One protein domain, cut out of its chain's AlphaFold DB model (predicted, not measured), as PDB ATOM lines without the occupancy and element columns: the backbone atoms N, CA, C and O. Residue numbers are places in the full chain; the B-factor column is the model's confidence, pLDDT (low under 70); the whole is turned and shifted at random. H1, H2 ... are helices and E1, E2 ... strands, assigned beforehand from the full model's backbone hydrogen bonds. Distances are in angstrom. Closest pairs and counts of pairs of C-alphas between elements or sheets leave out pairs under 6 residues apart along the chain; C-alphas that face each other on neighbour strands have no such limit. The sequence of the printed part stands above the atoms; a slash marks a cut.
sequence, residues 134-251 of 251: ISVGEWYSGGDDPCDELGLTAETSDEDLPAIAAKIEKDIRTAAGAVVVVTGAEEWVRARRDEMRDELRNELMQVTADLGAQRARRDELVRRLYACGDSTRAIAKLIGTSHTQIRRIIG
ATOM      1  N   ILE A 134      18.698  -3.391 -48.875       93.38
ATOM      2  CA  ILE A 134      19.910  -4.168 -49.143       93.38
ATOM      3  C   ILE A 134      20.027  -5.290 -48.112       93.38
ATOM      4  O   ILE A 134      20.232  -5.042 -46.922       93.38
ATOM      5  N   SER A 135      19.954  -6.533 -48.585       92.75
ATOM      6  CA  SER A 135      20.271  -7.713 -47.783       92.75
ATOM      7  C   SER A 135      21.785  -7.855 -47.626       92.75
ATOM      8  O   SER A 135      22.518  -7.893 -48.617       92.75
ATOM      9  N   VAL A 136      22.269  -7.995 -46.388       93.81
ATOM     10  CA  VAL A 136      23.701  -8.223 -46.109       93.81
ATOM     11  C   VAL A 136      24.213  -9.492 -46.791       93.81
ATOM     12  O   VAL A 136      25.323  -9.504 -47.325       93.81
ATOM     13  N   GLY A 137      23.402 -10.553 -46.810       91.12
ATOM     14  CA  GLY A 137      23.776 -11.809 -47.455       91.12
ATOM     15  C   GLY A 137      23.977 -11.658 -48.962       91.12
ATOM     16  O   GLY A 137      24.931 -12.206 -49.505       91.12
ATOM     17  N   GLU A 138      23.126 -10.877 -49.628       90.81
ATOM     18  CA  GLU A 138      23.271 -10.593 -51.060       90.81
ATOM     19  C   GLU A 138      24.463  -9.676 -51.328       90.81
ATOM     20  O   GLU A 138      25.248  -9.955 -52.237       90.81
ATOM     21  N   TRP A 139      24.650  -8.645 -50.498       91.88
ATOM     22  CA  TRP A 139      25.763  -7.702 -50.604       91.88
ATOM     23  C   TRP A 139      27.127  -8.403 -50.607       91.88
ATOM     24  O   TRP A 139      27.987  -8.086 -51.427       91.88
ATOM     25  N   TYR A 140      27.309  -9.399 -49.737       90.69
ATOM     26  CA  TYR A 140      28.557 -10.165 -49.648       90.69
ATOM     27  C   TYR A 140      28.581 -11.451 -50.488       90.69
ATOM     28  O   TYR A 140      29.595 -12.143 -50.501       90.69
ATOM     29  N   SER A 141      27.519 -11.781 -51.231       86.25
ATOM     30  CA  SER A 141      27.425 -13.053 -51.975       86.25
ATOM     31  C   SER A 141      28.443 -13.215 -53.117       86.25
ATOM     32  O   SER A 141      28.722 -14.340 -53.531       86.25
ATOM     33  N   GLY A 142      28.992 -12.113 -53.638       74.81
ATOM     34  CA  GLY A 142      29.902 -12.104 -54.792       74.81
ATOM     35  C   GLY A 142      31.277 -11.480 -54.539       74.81
ATOM     36  O   GLY A 142      32.002 -11.244 -55.504       74.81
ATOM     37  N   GLY A 143      31.609 -11.162 -53.285       75.88
ATOM     38  CA  GLY A 143      32.830 -10.443 -52.907       75.88
ATOM     39  C   GLY A 143      33.848 -11.291 -52.147       75.88
ATOM     40  O   GLY A 143      33.638 -12.479 -51.904       75.88
ATOM     41  N   ASP A 144      34.953 -10.646 -51.766       78.75
ATOM     42  CA  ASP A 144      35.904 -11.196 -50.799       78.75
ATOM     43  C   ASP A 144      35.232 -11.357 -49.427       78.75
ATOM     44  O   ASP A 144      34.337 -10.588 -49.068       78.75
ATOM     45  N   ASP A 145      35.663 -12.362 -48.663       83.38
ATOM     46  CA  ASP A 145      35.146 -12.615 -47.319       83.38
ATOM     47  C   ASP A 145      35.518 -11.455 -46.375       83.38
ATOM     48  O   ASP A 145      36.701 -11.273 -46.071       83.38
ATOM     49  N   PRO A 146      34.545 -10.672 -45.869       88.75
ATOM     50  CA  PRO A 146      34.840  -9.506 -45.044       88.75
ATOM     51  C   PRO A 146      35.150  -9.882 -43.585       88.75
ATOM     52  O   PRO A 146      35.393  -8.989 -42.770       88.75
ATOM     53  N   CYS A 147      35.108 -11.169 -43.206       90.88
ATOM     54  CA  CYS A 147      35.229 -11.598 -41.808       90.88
ATOM     55  C   CYS A 147      36.498 -11.081 -41.125       90.88
ATOM     56  O   CYS A 147      36.411 -10.567 -40.008       90.88
ATOM     57  N   ASP A 148      37.645 -11.127 -41.808       89.12
ATOM     58  CA  ASP A 148      38.919 -10.648 -41.263       89.12
ATOM     59  C   ASP A 148      38.889  -9.135 -40.972       89.12
ATOM     60  O   ASP A 148      39.304  -8.688 -39.901       89.12
ATOM     61  N   GLU A 149      38.337  -8.332 -41.886       90.88
ATOM     62  CA  GLU A 149      38.225  -6.870 -41.740       90.88
ATOM     63  C   GLU A 149      37.198  -6.458 -40.674       90.88
ATOM     64  O   GLU A 149      37.303  -5.412 -40.012       90.88
ATOM     65  N   LEU A 150      36.177  -7.291 -40.501       92.31
ATOM     66  CA  LEU A 150      35.154  -7.139 -39.480       92.31
ATOM     67  C   LEU A 150      35.628  -7.631 -38.106       92.31
ATOM     68  O   LEU A 150      35.017  -7.258 -37.103       92.31
ATOM     69  N   GLY A 151      36.714  -8.408 -38.045       93.50
ATOM     70  CA  GLY A 151      37.168  -9.082 -36.828       93.50
ATOM     71  C   GLY A 151      36.218 -10.199 -36.379       93.50
ATOM     72  O   GLY A 151      36.169 -10.525 -35.190       93.50
ATOM     73  N   LEU A 152      35.433 -10.755 -37.305       95.88
ATOM     74  CA  LEU A 152      34.523 -11.863 -37.043       95.88
ATOM     75  C   LEU A 152      35.307 -13.176 -37.097       95.88
ATOM     76  O   LEU A 152      35.905 -13.509 -38.113       95.88
ATOM     77  N   THR A 153      35.293 -13.929 -36.000       96.06
ATOM     78  CA  THR A 153      36.011 -15.206 -35.876       96.06
ATOM     79  C   THR A 153      35.128 -16.253 -35.200       96.06
ATOM     80  O   THR A 153      34.113 -15.923 -34.584       96.06
ATOM     81  N   ALA A 154      35.542 -17.522 -35.219       96.19
ATOM     82  CA  ALA A 154      34.862 -18.594 -34.482       96.19
ATOM     83  C   ALA A 154      34.742 -18.316 -32.965       96.19
ATOM     84  O   ALA A 154      33.832 -18.829 -32.302       96.19
ATOM     85  N   GLU A 155      35.647 -17.509 -32.406       96.69
ATOM     86  CA  GLU A 155      35.702 -17.172 -30.979       96.69
ATOM     87  C   GLU A 155      34.798 -15.992 -30.603       96.69
ATOM     88  O   GLU A 155      34.530 -15.791 -29.419       96.69
ATOM     89  N   THR A 156      34.278 -15.247 -31.585       97.12
ATOM     90  CA  THR A 156      33.406 -14.092 -31.347       97.12
ATOM     91  C   THR A 156      32.195 -14.483 -30.493       97.12
ATOM     92  O   THR A 156      31.486 -15.460 -30.779       97.12
ATOM     93  N   SER A 157      31.959 -13.736 -29.413       96.00
ATOM     94  CA  SER A 157      30.876 -14.019 -28.468       96.00
ATOM     95  C   SER A 157      29.510 -13.598 -29.027       96.00
ATOM     96  O   SER A 157      29.434 -12.796 -29.953       96.00
ATOM     97  N   ASP A 158      28.413 -14.127 -28.469       95.88
ATOM     98  CA  ASP A 158      27.062 -13.651 -28.815       95.88
ATOM     99  C   ASP A 158      26.848 -12.175 -28.428       95.88
ATOM    100  O   ASP A 158      26.057 -11.492 -29.073       95.88
ATOM    101  N   GLU A 159      27.559 -11.679 -27.410       96.69
ATOM    102  CA  GLU A 159      27.470 -10.287 -26.944       96.69
ATOM    103  C   GLU A 159      28.140  -9.303 -27.915       96.69
ATOM    104  O   GLU A 159      27.713  -8.153 -28.014       96.69
ATOM    105  N   ASP A 160      29.142  -9.760 -28.672       96.25
ATOM    106  CA  ASP A 160      29.880  -8.932 -29.633       96.25
ATOM    107  C   ASP A 160      29.212  -8.880 -31.020       96.25
ATOM    108  O   ASP A 160      29.433  -7.932 -31.779       96.25
ATOM    109  N   LEU A 161      28.376  -9.871 -31.368       96.06
ATOM    110  CA  LEU A 161      27.728  -9.955 -32.687       96.06
ATOM    111  C   LEU A 161      26.914  -8.703 -33.064       96.06
ATOM    112  O   LEU A 161      27.077  -8.240 -34.197       96.06
ATOM    113  N   PRO A 162      26.093  -8.104 -32.175       96.81
ATOM    114  CA  PRO A 162      25.319  -6.913 -32.525       96.81
ATOM    115  C   PRO A 162      26.200  -5.715 -32.902       96.81
ATOM    116  O   PRO A 162      25.845  -4.931 -33.779       96.81
ATOM    117  N   ALA A 163      27.380  -5.577 -32.285       95.88
ATOM    118  CA  ALA A 163      28.308  -4.496 -32.610       95.88
ATOM    119  C   ALA A 163      28.919  -4.670 -34.010       95.88
ATOM    120  O   ALA A 163      29.072  -3.692 -34.747       95.88
ATOM    121  N   ILE A 164      29.229  -5.912 -34.397       96.31
ATOM    122  CA  ILE A 164      29.717  -6.236 -35.744       96.31
ATOM    123  C   ILE A 164      28.604  -6.020 -36.775       96.31
ATOM    124  O   ILE A 164      28.844  -5.386 -37.801       96.31
ATOM    125  N   ALA A 165      27.379  -6.467 -36.486       96.44
ATOM    126  CA  ALA A 165      26.220  -6.236 -37.347       96.44
ATOM    127  C   ALA A 165      25.984  -4.733 -37.583       96.44
ATOM    128  O   ALA A 165      25.890  -4.297 -38.728       96.44
ATOM    129  N   ALA A 166      26.010  -3.914 -36.528       95.62
ATOM    130  CA  ALA A 166      25.873  -2.463 -36.648       95.62
ATOM    131  C   ALA A 166      26.993  -1.818 -37.490       95.62
ATOM    132  O   ALA A 166      26.740  -0.859 -38.226       95.62
ATOM    133  N   LYS A 167      28.228  -2.339 -37.410       95.56
ATOM    134  CA  LYS A 167      29.342  -1.906 -38.268       95.56
ATOM    135  C   LYS A 167      29.050  -2.222 -39.737       95.56
ATOM    136  O   LYS A 167      29.132  -1.315 -40.558       95.56
ATOM    137  N   ILE A 168      28.632  -3.452 -40.044       95.12
ATOM    138  CA  ILE A 168      28.251  -3.866 -41.405       95.12
ATOM    139  C   ILE A 168      27.165  -2.950 -41.964       95.12
ATOM    140  O   ILE A 168      27.305  -2.428 -43.067       95.12
ATOM    141  N   GLU A 169      26.092  -2.722 -41.205       95.12
ATOM    142  CA  GLU A 169      25.003  -1.874 -41.681       95.12
ATOM    143  C   GLU A 169      25.465  -0.445 -41.959       95.12
ATOM    144  O   GLU A 169      25.030   0.177 -42.926       95.12
ATOM    145  N   LYS A 170      26.343   0.101 -41.114       93.62
ATOM    146  CA  LYS A 170      26.911   1.434 -41.319       93.62
ATOM    147  C   LYS A 170      27.785   1.485 -42.572       93.62
ATOM    148  O   LYS A 170      27.681   2.451 -43.330       93.62
ATOM    149  N   ASP A 171      28.627   0.481 -42.780       92.81
ATOM    150  CA  ASP A 171      29.539   0.420 -43.920       92.81
ATOM    151  C   ASP A 171      28.745   0.299 -45.231       92.81
ATOM    152  O   ASP A 171      28.980   1.075 -46.159       92.81
ATOM    153  N   ILE A 172      27.712  -0.552 -45.263       93.81
ATOM    154  CA  ILE A 172      26.792  -0.670 -46.405       93.81
ATOM    155  C   ILE A 172      26.049   0.643 -46.649       93.81
ATOM    156  O   ILE A 172      26.054   1.128 -47.774       93.81
ATOM    157  N   ARG A 173      25.461   1.274 -45.621       92.81
ATOM    158  CA  ARG A 173      24.781   2.579 -45.778       92.81
ATOM    159  C   ARG A 173      25.716   3.675 -46.289       92.81
ATOM    160  O   ARG A 173      25.265   4.588 -46.963       92.81
ATOM    161  N   THR A 174      27.000   3.614 -45.942       92.12
ATOM    162  CA  THR A 174      28.001   4.589 -46.402       92.12
ATOM    163  C   THR A 174      28.412   4.330 -47.852       92.12
ATOM    164  O   THR A 174      28.696   5.274 -48.587       92.12
ATOM    165  N   ALA A 175      28.460   3.061 -48.262       91.31
ATOM    166  CA  ALA A 175      28.826   2.650 -49.615       91.31
ATOM    167  C   ALA A 175      27.660   2.750 -50.610       91.31
ATOM    168  O   ALA A 175      27.876   3.041 -51.788       91.31
ATOM    169  N   ALA A 176      26.431   2.520 -50.148       84.38
ATOM    170  CA  ALA A 176      25.221   2.716 -50.921       84.38
ATOM    171  C   ALA A 176      25.073   4.216 -51.193       84.38
ATOM    172  O   ALA A 176      24.806   5.002 -50.291       84.38
ATOM    173  N   GLY A 177      25.266   4.649 -52.438       84.19
ATOM    174  CA  GLY A 177      25.118   6.053 -52.844       84.19
ATOM    175  C   GLY A 177      23.680   6.594 -52.772       84.19
ATOM    176  O   GLY A 177      23.377   7.569 -53.454       84.19
ATOM    177  N   ALA A 178      22.802   5.952 -51.997       87.88
ATOM    178  CA  ALA A 178      21.373   6.198 -51.860       87.88
ATOM    179  C   ALA A 178      20.916   5.949 -50.408       87.88
ATOM    180  O   ALA A 178      21.655   5.417 -49.578       87.88
ATOM    181  N   VAL A 179      19.680   6.337 -50.087       91.88
ATOM    182  CA  VAL A 179      19.074   6.057 -48.777       91.88
ATOM    183  C   VAL A 179      18.597   4.607 -48.754       91.88
ATOM    184  O   VAL A 179      17.675   4.248 -49.486       91.88
ATOM    185  N   VAL A 180      19.200   3.789 -47.891       93.62
ATOM    186  CA  VAL A 180      18.936   2.345 -47.847       93.62
ATOM    187  C   VAL A 180      18.558   1.843 -46.460       93.62
ATOM    188  O   VAL A 180      19.024   2.347 -45.431       93.62
ATOM    189  N   VAL A 181      17.752   0.786 -46.436       93.94
ATOM    190  CA  VAL A 181      17.490  -0.035 -45.257       93.94
ATOM    191  C   VAL A 181      18.261  -1.338 -45.406       93.94
ATOM    192  O   VAL A 181      18.026  -2.119 -46.321       93.94
ATOM    193  N   VAL A 182      19.204  -1.557 -44.494       93.88
ATOM    194  CA  VAL A 182      20.026  -2.768 -44.470       93.88
ATOM    195  C   VAL A 182      19.327  -3.831 -43.632       93.88
ATOM    196  O   VAL A 182      18.883  -3.534 -42.522       93.88
ATOM    197  N   THR A 183      19.228  -5.055 -44.149       93.25
ATOM    198  CA  THR A 183      18.543  -6.175 -43.488       93.25
ATOM    199  C   THR A 183      19.436  -7.413 -43.387       93.25
ATOM    200  O   THR A 183      20.356  -7.614 -44.179       93.25
ATOM    201  N   GLY A 184      19.185  -8.253 -42.378       93.19
ATOM    202  CA  GLY A 184      19.866  -9.545 -42.216       93.19
ATOM    203  C   GLY A 184      21.287  -9.489 -41.638       93.19
ATOM    204  O   GLY A 184      21.976 -10.503 -41.650       93.19
ATOM    205  N   ALA A 185      21.746  -8.346 -41.113       95.06
ATOM    206  CA  ALA A 185      23.112  -8.205 -40.598       95.06
ATOM    207  C   ALA A 185      23.420  -9.159 -39.429       95.06
ATOM    208  O   ALA A 185      24.427  -9.864 -39.467       95.06
ATOM    209  N   GLU A 186      22.550  -9.219 -38.415       94.69
ATOM    210  CA  GLU A 186      22.732 -10.107 -37.255       94.69
ATOM    211  C   GLU A 186      22.657 -11.595 -37.620       94.69
ATOM    212  O   GLU A 186      23.444 -12.408 -37.127       94.69
ATOM    213  N   GLU A 187      21.717 -11.956 -38.493       94.56
ATOM    214  CA  GLU A 187      21.563 -13.324 -38.992       94.56
ATOM    215  C   GLU A 187      22.808 -13.756 -39.763       94.56
ATOM    216  O   GLU A 187      23.340 -14.840 -39.520       94.56
ATOM    217  N   TRP A 188      23.320 -12.873 -40.623       95.50
ATOM    218  CA  TRP A 188      24.515 -13.116 -41.415       95.50
ATOM    219  C   TRP A 188      25.758 -13.315 -40.537       95.50
ATOM    220  O   TRP A 188      26.439 -14.330 -40.680       95.50
ATOM    221  N   VAL A 189      26.033 -12.424 -39.569       96.56
ATOM    222  CA  VAL A 189      27.220 -12.575 -38.693       96.56
ATOM    223  C   VAL A 189      27.138 -13.831 -37.827       96.56
ATOM    224  O   VAL A 189      28.153 -14.488 -37.590       96.56
ATOM    225  N   ARG A 190      25.935 -14.197 -37.368       96.81
ATOM    226  CA  ARG A 190      25.715 -15.410 -36.578       96.81
ATOM    227  C   ARG A 190      25.960 -16.657 -37.417       96.81
ATOM    228  O   ARG A 190      26.730 -17.514 -36.990       96.81
ATOM    229  N   ALA A 191      25.338 -16.733 -38.594       95.38
ATOM    230  CA  ALA A 191      25.505 -17.851 -39.516       95.38
ATOM    231  C   ALA A 191      26.981 -18.033 -39.877       95.38
ATOM    232  O   ALA A 191      27.524 -19.126 -39.730       95.38
ATOM    233  N   ARG A 192      27.664 -16.939 -40.226       95.44
ATOM    234  CA  ARG A 192      29.069 -16.981 -40.628       95.44
ATOM    235  C   ARG A 192      29.999 -17.416 -39.494       95.44
ATOM    236  O   ARG A 192      30.898 -18.224 -39.708       95.44
ATOM    237  N   ARG A 193      29.767 -16.961 -38.259       96.88
ATOM    238  CA  ARG A 193      30.498 -17.457 -37.079       96.88
ATOM    239  C   ARG A 193      30.258 -18.948 -36.842       96.88
ATOM    240  O   ARG A 193      31.187 -19.676 -36.491       96.88
ATOM    241  N   ASP A 194      29.010 -19.390 -36.949       97.44
ATOM    242  CA  ASP A 194      28.652 -20.780 -36.681       97.44
ATOM    243  C   ASP A 194      29.266 -21.719 -37.736       97.44
ATOM    244  O   ASP A 194      29.792 -22.768 -37.360       97.44
ATOM    245  N   GLU A 195      29.357 -21.287 -38.999       95.62
ATOM    246  CA  GLU A 195      30.142 -21.959 -40.047       95.62
ATOM    247  C   GLU A 195      31.624 -22.100 -39.661       95.62
ATOM    248  O   GLU A 195      32.155 -23.210 -39.676       95.62
ATOM    249  N   MET A 196      32.287 -21.023 -39.218       96.38
ATOM    250  CA  MET A 196      33.695 -21.092 -38.778       96.38
ATOM    251  C   MET A 196      33.891 -22.039 -37.583       96.38
ATOM    252  O   MET A 196      34.911 -22.722 -37.461       96.38
ATOM    253  N   ARG A 197      32.920 -22.099 -36.663       97.81
ATOM    254  CA  ARG A 197      32.952 -23.043 -35.534       97.81
ATOM    255  C   ARG A 197      32.814 -24.486 -36.008       97.81
ATOM    256  O   ARG A 197      33.447 -25.368 -35.427       97.81
ATOM    257  N   ASP A 198      32.000 -24.736 -37.026       97.94
ATOM    258  CA  ASP A 198      31.874 -26.057 -37.637       97.94
ATOM    259  C   ASP A 198      33.149 -26.463 -38.380       97.94
ATOM    260  O   ASP A 198      33.607 -27.596 -38.218       97.94
ATOM    261  N   GLU A 199      33.790 -25.541 -39.096       96.81
ATOM    262  CA  GLU A 199      35.110 -25.756 -39.701       96.81
ATOM    263  C   GLU A 199      36.160 -26.142 -38.647       96.81
ATOM    264  O   GLU A 199      36.833 -27.164 -38.799       96.81
ATOM    265  N   LEU A 200      36.227 -25.416 -37.525       96.81
ATOM    266  CA  LEU A 200      37.153 -25.715 -36.425       96.81
ATOM    267  C   LEU A 200      36.889 -27.094 -35.790       96.81
ATOM    268  O   LEU A 200      37.820 -27.834 -35.456       96.81
ATOM    269  N   ARG A 201      35.615 -27.477 -35.627       97.81
ATOM    270  CA  ARG A 201      35.236 -28.818 -35.142       97.81
ATOM    271  C   ARG A 201      35.656 -29.903 -36.129       97.81
ATOM    272  O   ARG A 201      36.183 -30.932 -35.700       97.81
ATOM    273  N   ASN A 202      35.452 -29.674 -37.424       97.69
ATOM    274  CA  ASN A 202      35.842 -30.602 -38.481       97.69
ATOM    275  C   ASN A 202      37.363 -30.784 -38.529       97.69
ATOM    276  O   ASN A 202      37.840 -31.919 -38.606       97.69
ATOM    277  N   GLU A 203      38.131 -29.702 -38.392       97.69
ATOM    278  CA  GLU A 203      39.591 -29.762 -38.302       97.69
ATOM    279  C   GLU A 203      40.040 -30.589 -37.087       97.69
ATOM    280  O   GLU A 203      40.849 -31.512 -37.219       97.69
ATOM    281  N   LEU A 204      39.459 -30.343 -35.907       97.44
ATOM    282  CA  LEU A 204      39.767 -31.114 -34.700       97.44
ATOM    283  C   LEU A 204      39.448 -32.610 -34.872       97.44
ATOM    284  O   LEU A 204      40.218 -33.473 -34.425       97.44
ATOM    285  N   MET A 205      38.327 -32.934 -35.519       97.00
ATOM    286  CA  MET A 205      37.962 -34.314 -35.840       97.00
ATOM    287  C   MET A 205      38.991 -34.965 -36.769       97.00
ATOM    288  O   MET A 205      39.420 -36.090 -36.499       97.00
ATOM    289  N   GLN A 206      39.432 -34.250 -37.805       97.12
ATOM    290  CA  GLN A 206      40.438 -34.729 -38.748       97.12
ATOM    291  C   GLN A 206      41.785 -34.982 -38.055       97.12
ATOM    292  O   GLN A 206      42.326 -36.085 -38.146       97.12
ATOM    293  N   VAL A 207      42.276 -34.027 -37.261       97.69
ATOM    294  CA  VAL A 207      43.523 -34.172 -36.487       97.69
ATOM    295  C   VAL A 207      43.443 -35.363 -35.528       97.69
ATOM    296  O   VAL A 207      44.408 -36.118 -35.363       97.69
ATOM    297  N   THR A 208      42.283 -35.578 -34.905       97.19
ATOM    298  CA  THR A 208      42.062 -36.719 -34.007       97.19
ATOM    299  C   THR A 208      42.101 -38.052 -34.762       97.19
ATOM    300  O   THR A 208      42.710 -39.014 -34.277       97.19
ATOM    301  N   ALA A 209      41.493 -38.116 -35.950       96.06
ATOM    302  CA  ALA A 209      41.526 -39.293 -36.813       96.06
ATOM    303  C   ALA A 209      42.955 -39.606 -37.286       96.06
ATOM    304  O   ALA A 209      43.409 -40.750 -37.165       96.06
ATOM    305  N   ASP A 210      43.696 -38.585 -37.719       97.31
ATOM    306  CA  ASP A 210      45.086 -38.713 -38.161       97.31
ATOM    307  C   ASP A 210      45.990 -39.204 -37.027       97.31
ATOM    308  O   ASP A 210      46.783 -40.134 -37.207       97.31
ATOM    309  N   LEU A 211      45.820 -38.666 -35.816       96.88
ATOM    310  CA  LEU A 211      46.535 -39.140 -34.633       96.88
ATOM    311  C   LEU A 211      46.223 -40.617 -34.334       96.88
ATOM    312  O   LEU A 211      47.120 -41.377 -33.950       96.88
ATOM    313  N   GLY A 212      44.972 -41.041 -34.520       95.31
ATOM    314  CA  GLY A 212      44.551 -42.438 -34.418       95.31
ATOM    315  C   GLY A 212      45.257 -43.340 -35.436       95.31
ATOM    316  O   GLY A 212      45.830 -44.368 -35.058       95.31
ATOM    317  N   ALA A 213      45.293 -42.930 -36.705       95.75
ATOM    318  CA  ALA A 213      45.965 -43.661 -37.779       95.75
ATOM    319  C   ALA A 213      47.479 -43.784 -37.538       95.75
ATOM    320  O   ALA A 213      48.051 -44.871 -37.671       95.75
ATOM    321  N   GLN A 214      48.127 -42.702 -37.097       96.81
ATOM    322  CA  GLN A 214      49.553 -42.713 -36.756       96.81
ATOM    323  C   GLN A 214      49.855 -43.642 -35.573       96.81
ATOM    324  O   GLN A 214      50.843 -44.381 -35.598       96.81
ATOM    325  N   ARG A 215      48.985 -43.678 -34.552       94.88
ATOM    326  CA  ARG A 215      49.108 -44.630 -33.433       94.88
ATOM    327  C   ARG A 215      48.990 -46.078 -33.909       94.88
ATOM    328  O   ARG A 215      49.833 -46.891 -33.537       94.88
ATOM    329  N   ALA A 216      48.022 -46.391 -34.769       94.69
ATOM    330  CA  ALA A 216      47.872 -47.732 -35.335       94.69
ATOM    331  C   ALA A 216      49.096 -48.143 -36.173       94.69
ATOM    332  O   ALA A 216      49.599 -49.261 -36.045       94.69
ATOM    333  N   ARG A 217      49.630 -47.221 -36.986       96.25
ATOM    334  CA  ARG A 217      50.841 -47.462 -37.781       96.25
ATOM    335  C   ARG A 217      52.066 -47.706 -36.906       96.25
ATOM    336  O   ARG A 217      52.838 -48.621 -37.191       96.25
ATOM    337  N   ARG A 218      52.240 -46.915 -35.845       95.44
ATOM    338  CA  ARG A 218      53.292 -47.129 -34.843       95.44
ATOM    339  C   ARG A 218      53.175 -48.524 -34.234       95.44
ATOM    340  O   ARG A 218      54.175 -49.231 -34.163       95.44
ATOM    341  N   ASP A 219      51.978 -48.919 -33.816       95.50
ATOM    342  CA  ASP A 219      51.746 -50.204 -33.155       95.50
ATOM    343  C   ASP A 219      52.056 -51.384 -34.087       95.50
ATOM    344  O   ASP A 219      52.686 -52.357 -33.673       95.50
ATOM    345  N   GLU A 220      51.722 -51.261 -35.371       96.69
ATOM    346  CA  GLU A 220      52.098 -52.238 -36.393       96.69
ATOM    347  C   GLU A 220      53.620 -52.332 -36.591       96.69
ATOM    348  O   GLU A 220      54.183 -53.426 -36.631       96.69
ATOM    349  N   LEU A 221      54.324 -51.196 -36.659       95.81
ATOM    350  CA  LEU A 221      55.789 -51.187 -36.753       95.81
ATOM    351  C   LEU A 221      56.446 -51.811 -35.513       95.81
ATOM    352  O   LEU A 221      57.410 -52.561 -35.656       95.81
ATOM    353  N   VAL A 222      55.903 -51.562 -34.316       94.88
ATOM    354  CA  VAL A 222      56.351 -52.198 -33.066       94.88
ATOM    355  C   VAL A 222      56.203 -53.718 -33.143       94.88
ATOM    356  O   VAL A 222      57.158 -54.431 -32.832       94.88
ATOM    357  N   ARG A 223      55.048 -54.228 -33.593       94.75
ATOM    358  CA  ARG A 223      54.830 -55.678 -33.758       94.75
ATOM    359  C   ARG A 223      55.791 -56.284 -34.773       94.75
ATOM    360  O   ARG A 223      56.358 -57.344 -34.514       94.75
ATOM    361  N   ARG A 224      56.026 -55.601 -35.896       96.38
ATOM    362  CA  ARG A 224      56.964 -56.054 -36.933       96.38
ATOM    363  C   ARG A 224      58.406 -56.101 -36.435       96.38
ATOM    364  O   ARG A 224      59.063 -57.112 -36.644       96.38
ATOM    365  N   LEU A 225      58.884 -55.061 -35.750       94.75
ATOM    366  CA  LEU A 225      60.231 -55.048 -35.162       94.75
ATOM    367  C   LEU A 225      60.404 -56.174 -34.138       94.75
ATOM    368  O   LEU A 225      61.404 -56.889 -34.170       94.75
ATOM    369  N   TYR A 226      59.399 -56.391 -33.286       93.94
ATOM    370  CA  TYR A 226      59.419 -57.498 -32.333       93.94
ATOM    371  C   TYR A 226      59.478 -58.863 -33.035       93.94
ATOM    372  O   TYR A 226      60.271 -59.720 -32.653       93.94
ATOM    373  N   ALA A 227      58.699 -59.054 -34.107       94.75
ATOM    374  CA  ALA A 227      58.738 -60.267 -34.925       94.75
ATOM    375  C   ALA A 227      60.091 -60.475 -35.636       94.75
ATOM    376  O   ALA A 227      60.483 -61.614 -35.877       94.75
ATOM    377  N   CYS A 228      60.827 -59.400 -35.933       94.75
ATOM    378  CA  CYS A 228      62.195 -59.460 -36.454       94.75
ATOM    379  C   CYS A 228      63.254 -59.813 -35.390       94.75
ATOM    380  O   CYS A 228      64.419 -59.983 -35.741       94.75
ATOM    381  N   GLY A 229      62.869 -59.952 -34.116       94.00
ATOM    382  CA  GLY A 229      63.752 -60.366 -33.022       94.00
ATOM    383  C   GLY A 229      64.189 -59.242 -32.079       94.00
ATOM    384  O   GLY A 229      64.925 -59.510 -31.126       94.00
ATOM    385  N   ASP A 230      63.728 -58.002 -32.284       94.62
ATOM    386  CA  ASP A 230      64.052 -56.907 -31.369       94.62
ATOM    387  C   ASP A 230      63.353 -57.085 -30.015       94.62
ATOM    388  O   ASP A 230      62.151 -57.328 -29.916       94.62
ATOM    389  N   SER A 231      64.101 -56.904 -28.922       94.44
ATOM    390  CA  SER A 231      63.523 -56.988 -27.577       94.44
ATOM    391  C   SER A 231      62.592 -55.807 -27.278       94.44
ATOM    392  O   SER A 231      62.833 -54.673 -27.696       94.44
ATOM    393  N   THR A 232      61.586 -56.026 -26.425       93.56
ATOM    394  CA  THR A 232      60.675 -54.956 -25.973       93.56
ATOM    395  C   THR A 232      61.402 -53.765 -25.345       93.56
ATOM    396  O   THR A 232      60.933 -52.638 -25.460       93.56
ATOM    397  N   ARG A 233      62.567 -53.983 -24.716       92.50
ATOM    398  CA  ARG A 233      63.416 -52.912 -24.165       92.50
ATOM    399  C   ARG A 233      64.137 -52.112 -25.250       92.50
ATOM    400  O   ARG A 233      64.275 -50.903 -25.093       92.50
ATOM    401  N   ALA A 234      64.586 -52.761 -26.324       92.81
ATOM    402  CA  ALA A 234      65.242 -52.091 -27.447       92.81
ATOM    403  C   ALA A 234      64.248 -51.205 -28.211       92.81
ATOM    404  O   ALA A 234      64.515 -50.022 -28.410       92.81
ATOM    405  N   ILE A 235      63.062 -51.739 -28.515       93.62
ATOM    406  CA  ILE A 235      61.979 -50.984 -29.162       93.62
ATOM    407  C   ILE A 235      61.517 -49.830 -28.261       93.62
ATOM    408  O   ILE A 235      61.390 -48.699 -28.723       93.62
ATOM    409  N   ALA A 236      61.334 -50.080 -26.957       93.00
ATOM    410  CA  ALA A 236      60.966 -49.045 -25.989       93.00
ATOM    411  C   ALA A 236      61.972 -47.886 -25.958       93.00
ATOM    412  O   ALA A 236      61.574 -46.722 -25.955       93.00
ATOM    413  N   LYS A 237      63.272 -48.206 -25.990       94.75
ATOM    414  CA  LYS A 237      64.348 -47.213 -26.057       94.75
ATOM    415  C   LYS A 237      64.312 -46.416 -27.367       94.75
ATOM    416  O   LYS A 237      64.539 -45.213 -27.322       94.75
ATOM    417  N   LEU A 238      64.018 -47.065 -28.498       93.31
ATOM    418  CA  LEU A 238      64.003 -46.438 -29.826       93.31
ATOM    419  C   LEU A 238      62.934 -45.344 -29.950       93.31
ATOM    420  O   LEU A 238      63.220 -44.272 -30.470       93.31
ATOM    421  N   ILE A 239      61.718 -45.605 -29.466       92.06
ATOM    422  CA  ILE A 239      60.590 -44.665 -29.588       92.06
ATOM    423  C   ILE A 239      60.310 -43.877 -28.299       92.06
ATOM    424  O   ILE A 239      59.251 -43.268 -28.167       92.06
ATOM    425  N   GLY A 240      61.236 -43.913 -27.334       92.44
ATOM    426  CA  GLY A 240      61.155 -43.127 -26.100       92.44
ATOM    427  C   GLY A 240      59.960 -43.468 -25.204       92.44
ATOM    428  O   GLY A 240      59.390 -42.578 -24.580       92.44
ATOM    429  N   THR A 241      59.551 -44.738 -25.138       92.44
ATOM    430  CA  THR A 241      58.401 -45.184 -24.329       92.44
ATOM    431  C   THR A 241      58.792 -46.237 -23.288       92.44
ATOM    432  O   THR A 241      59.931 -46.696 -23.228       92.44
ATOM    433  N   SER A 242      57.850 -46.637 -22.431       93.12
ATOM    434  CA  SER A 242      58.090 -47.691 -21.443       93.12
ATOM    435  C   SER A 242      58.014 -49.084 -22.078       93.12
ATOM    436  O   SER A 242      57.162 -49.362 -22.922       93.12
ATOM    437  N   HIS A 243      58.852 -50.021 -21.618       89.50
ATOM    438  CA  HIS A 243      58.769 -51.415 -22.079       89.50
ATOM    439  C   HIS A 243      57.417 -52.067 -21.742       89.50
ATOM    440  O   HIS A 243      56.992 -52.998 -22.424       89.50
ATOM    441  N   THR A 244      56.728 -51.581 -20.704       92.56
ATOM    442  CA  THR A 244      55.377 -52.014 -20.322       92.56
ATOM    443  C   THR A 244      54.354 -51.618 -21.381       92.56
ATOM    444  O   THR A 244      53.506 -52.426 -21.749       92.56
ATOM    445  N   GLN A 245      54.467 -50.405 -21.925       89.81
ATOM    446  CA  GLN A 245      53.614 -49.935 -23.013       89.81
ATOM    447  C   GLN A 245      53.862 -50.722 -24.306       89.81
ATOM    448  O   GLN A 245      52.902 -51.105 -24.962       89.81
ATOM    449  N   ILE A 246      55.120 -51.062 -24.618       92.62
ATOM    450  CA  ILE A 246      55.449 -51.962 -25.738       92.62
ATOM    451  C   ILE A 246      54.823 -53.347 -25.549       92.62
ATOM    452  O   ILE A 246      54.218 -53.878 -26.476       92.62
ATOM    453  N   ARG A 247      54.911 -53.926 -24.343       90.81
ATOM    454  CA  ARG A 247      54.275 -55.221 -24.050       90.81
ATOM    455  C   ARG A 247      52.763 -55.194 -24.279       90.81
ATOM    456  O   ARG A 247      52.253 -56.156 -24.826       90.81
ATOM    457  N   ARG A 248      52.085 -54.099 -23.922       91.50
ATOM    458  CA  ARG A 248      50.638 -53.903 -24.139       91.50
ATOM    459  C   ARG A 248      50.244 -53.728 -25.612       91.50
ATOM    460  O   ARG A 248      49.086 -53.881 -25.961       91.50
ATOM    461  N   ILE A 249      51.180 -53.318 -26.465       89.88
ATOM    462  CA  ILE A 249      50.947 -53.199 -27.913       89.88
ATOM    463  C   ILE A 249      51.084 -54.571 -28.601       89.88
ATOM    464  O   ILE A 249      50.430 -54.833 -29.616       89.88
ATOM    465  N   ILE A 250      51.964 -55.424 -28.063       89.81
ATOM    466  CA  ILE A 250      52.306 -56.744 -28.611       89.81
ATOM    467  C   ILE A 250      51.355 -57.842 -28.114       89.81
ATOM    468  O   ILE A 250      51.070 -58.761 -28.879       89.81
ATOM    469  N   GLY A 251      50.917 -57.775 -26.853       74.50
ATOM    470  CA  GLY A 251      49.983 -58.718 -26.229       74.50
ATOM    471  C   GLY A 251      48.651 -58.071 -25.916       74.50
ATOM    472  O   GLY A 251      47.639 -58.792 -26.025       74.50
TER     473      GLY A 251
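This is residues 134 to 251 of the 251 residues of an uncharacterized protein of Actinobacteria bacterium (UniProt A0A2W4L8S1). One very long helix, H4, makes the shaft of a dumbbell, with a small knot of short parts at each of its ends. The knot at its beginning holds H1, H2, H3 and the single strand E1, with H3 crossing the helix's first turns; at its other end the chain folds back into two short helices, H5 and H6. Between the knots, residues 201 to 215 of H4 stand free. The printed part has 118 residues, with six named helices and one named strand in the order H1, H2, H3, E1, H4, H5, H6, and its class is mostly helix. It is an extended rod with a radius of gyration of the C-alphas of 26.3 A, spanning 82 by 27 by 19 A.

H1 is residues 136 to 139, its C-alpha 136 at (23.701, -8.223, -46.109), and H2 is residues 147 to 150. H3, residues 161 to 175, is 21.1 A from first to last C-alpha. E1 is residues 180 to 183, 9.6 A long. H4, residues 185 to 227, runs 63.3 A from C-alpha 185 at (23.112, -8.205, -40.598) to C-alpha 227 at (58.738, -60.267, -34.925). H5 is residues 232 to 238, 9.9 A long, and H6 is residues 243 to 250, 10.6 A long, ending at C-alpha 250 at (52.306, -56.744, -28.611).

H4 is the hub, touching four other helices. With residues 185 to 188 alone it touches H1, the closest C-alphas being those of Val 136 and Ala 185, 5.5 A apart. With residues 185 to 190 alone it touches H3 at a steep tilt of 59 degrees, opposite ways; the closest C-alphas, of Ala 165 and Ala 185, are 4.9 A apart. H2 only just touches H3, with 3 pairs of C-alphas within 8 A, the closest those of Leu 150 and Ile 164 at 6.7 A. E1 pairs with no named strand, but residues 182 to 183 of it pair with residues 134 to 135, parallel. At the other end, H4 touches H5 with residues 222 to 226 alone, at a steep tilt of 53 degrees, and the C-alphas of Val 222 and Ile 235 are closest, 7.0 A apart. H6 is about perpendicular to H4, at 86 degrees, and touches it at Arg 223 and Ile 250, whose C-alphas are closest at 5.8 A. H5 and H6 touch, about perpendicular at 73 degrees, the closest C-alphas being those of Ala 236 and His 243 at 5.1 A. In H3, H4, H5 and H6 every O i to N i+4 pair is within hydrogen-bond range, while H1 and H2 are too short for such a pair.

The two C-alphas farthest apart, of Val 179 and Gly 229, are 81.6 A apart. The printed part has no cut, ends at the chain's last residue, Gly 251, and has no long link. The mean pLDDT of the printed part is 93.5, and no printed residue is under 70.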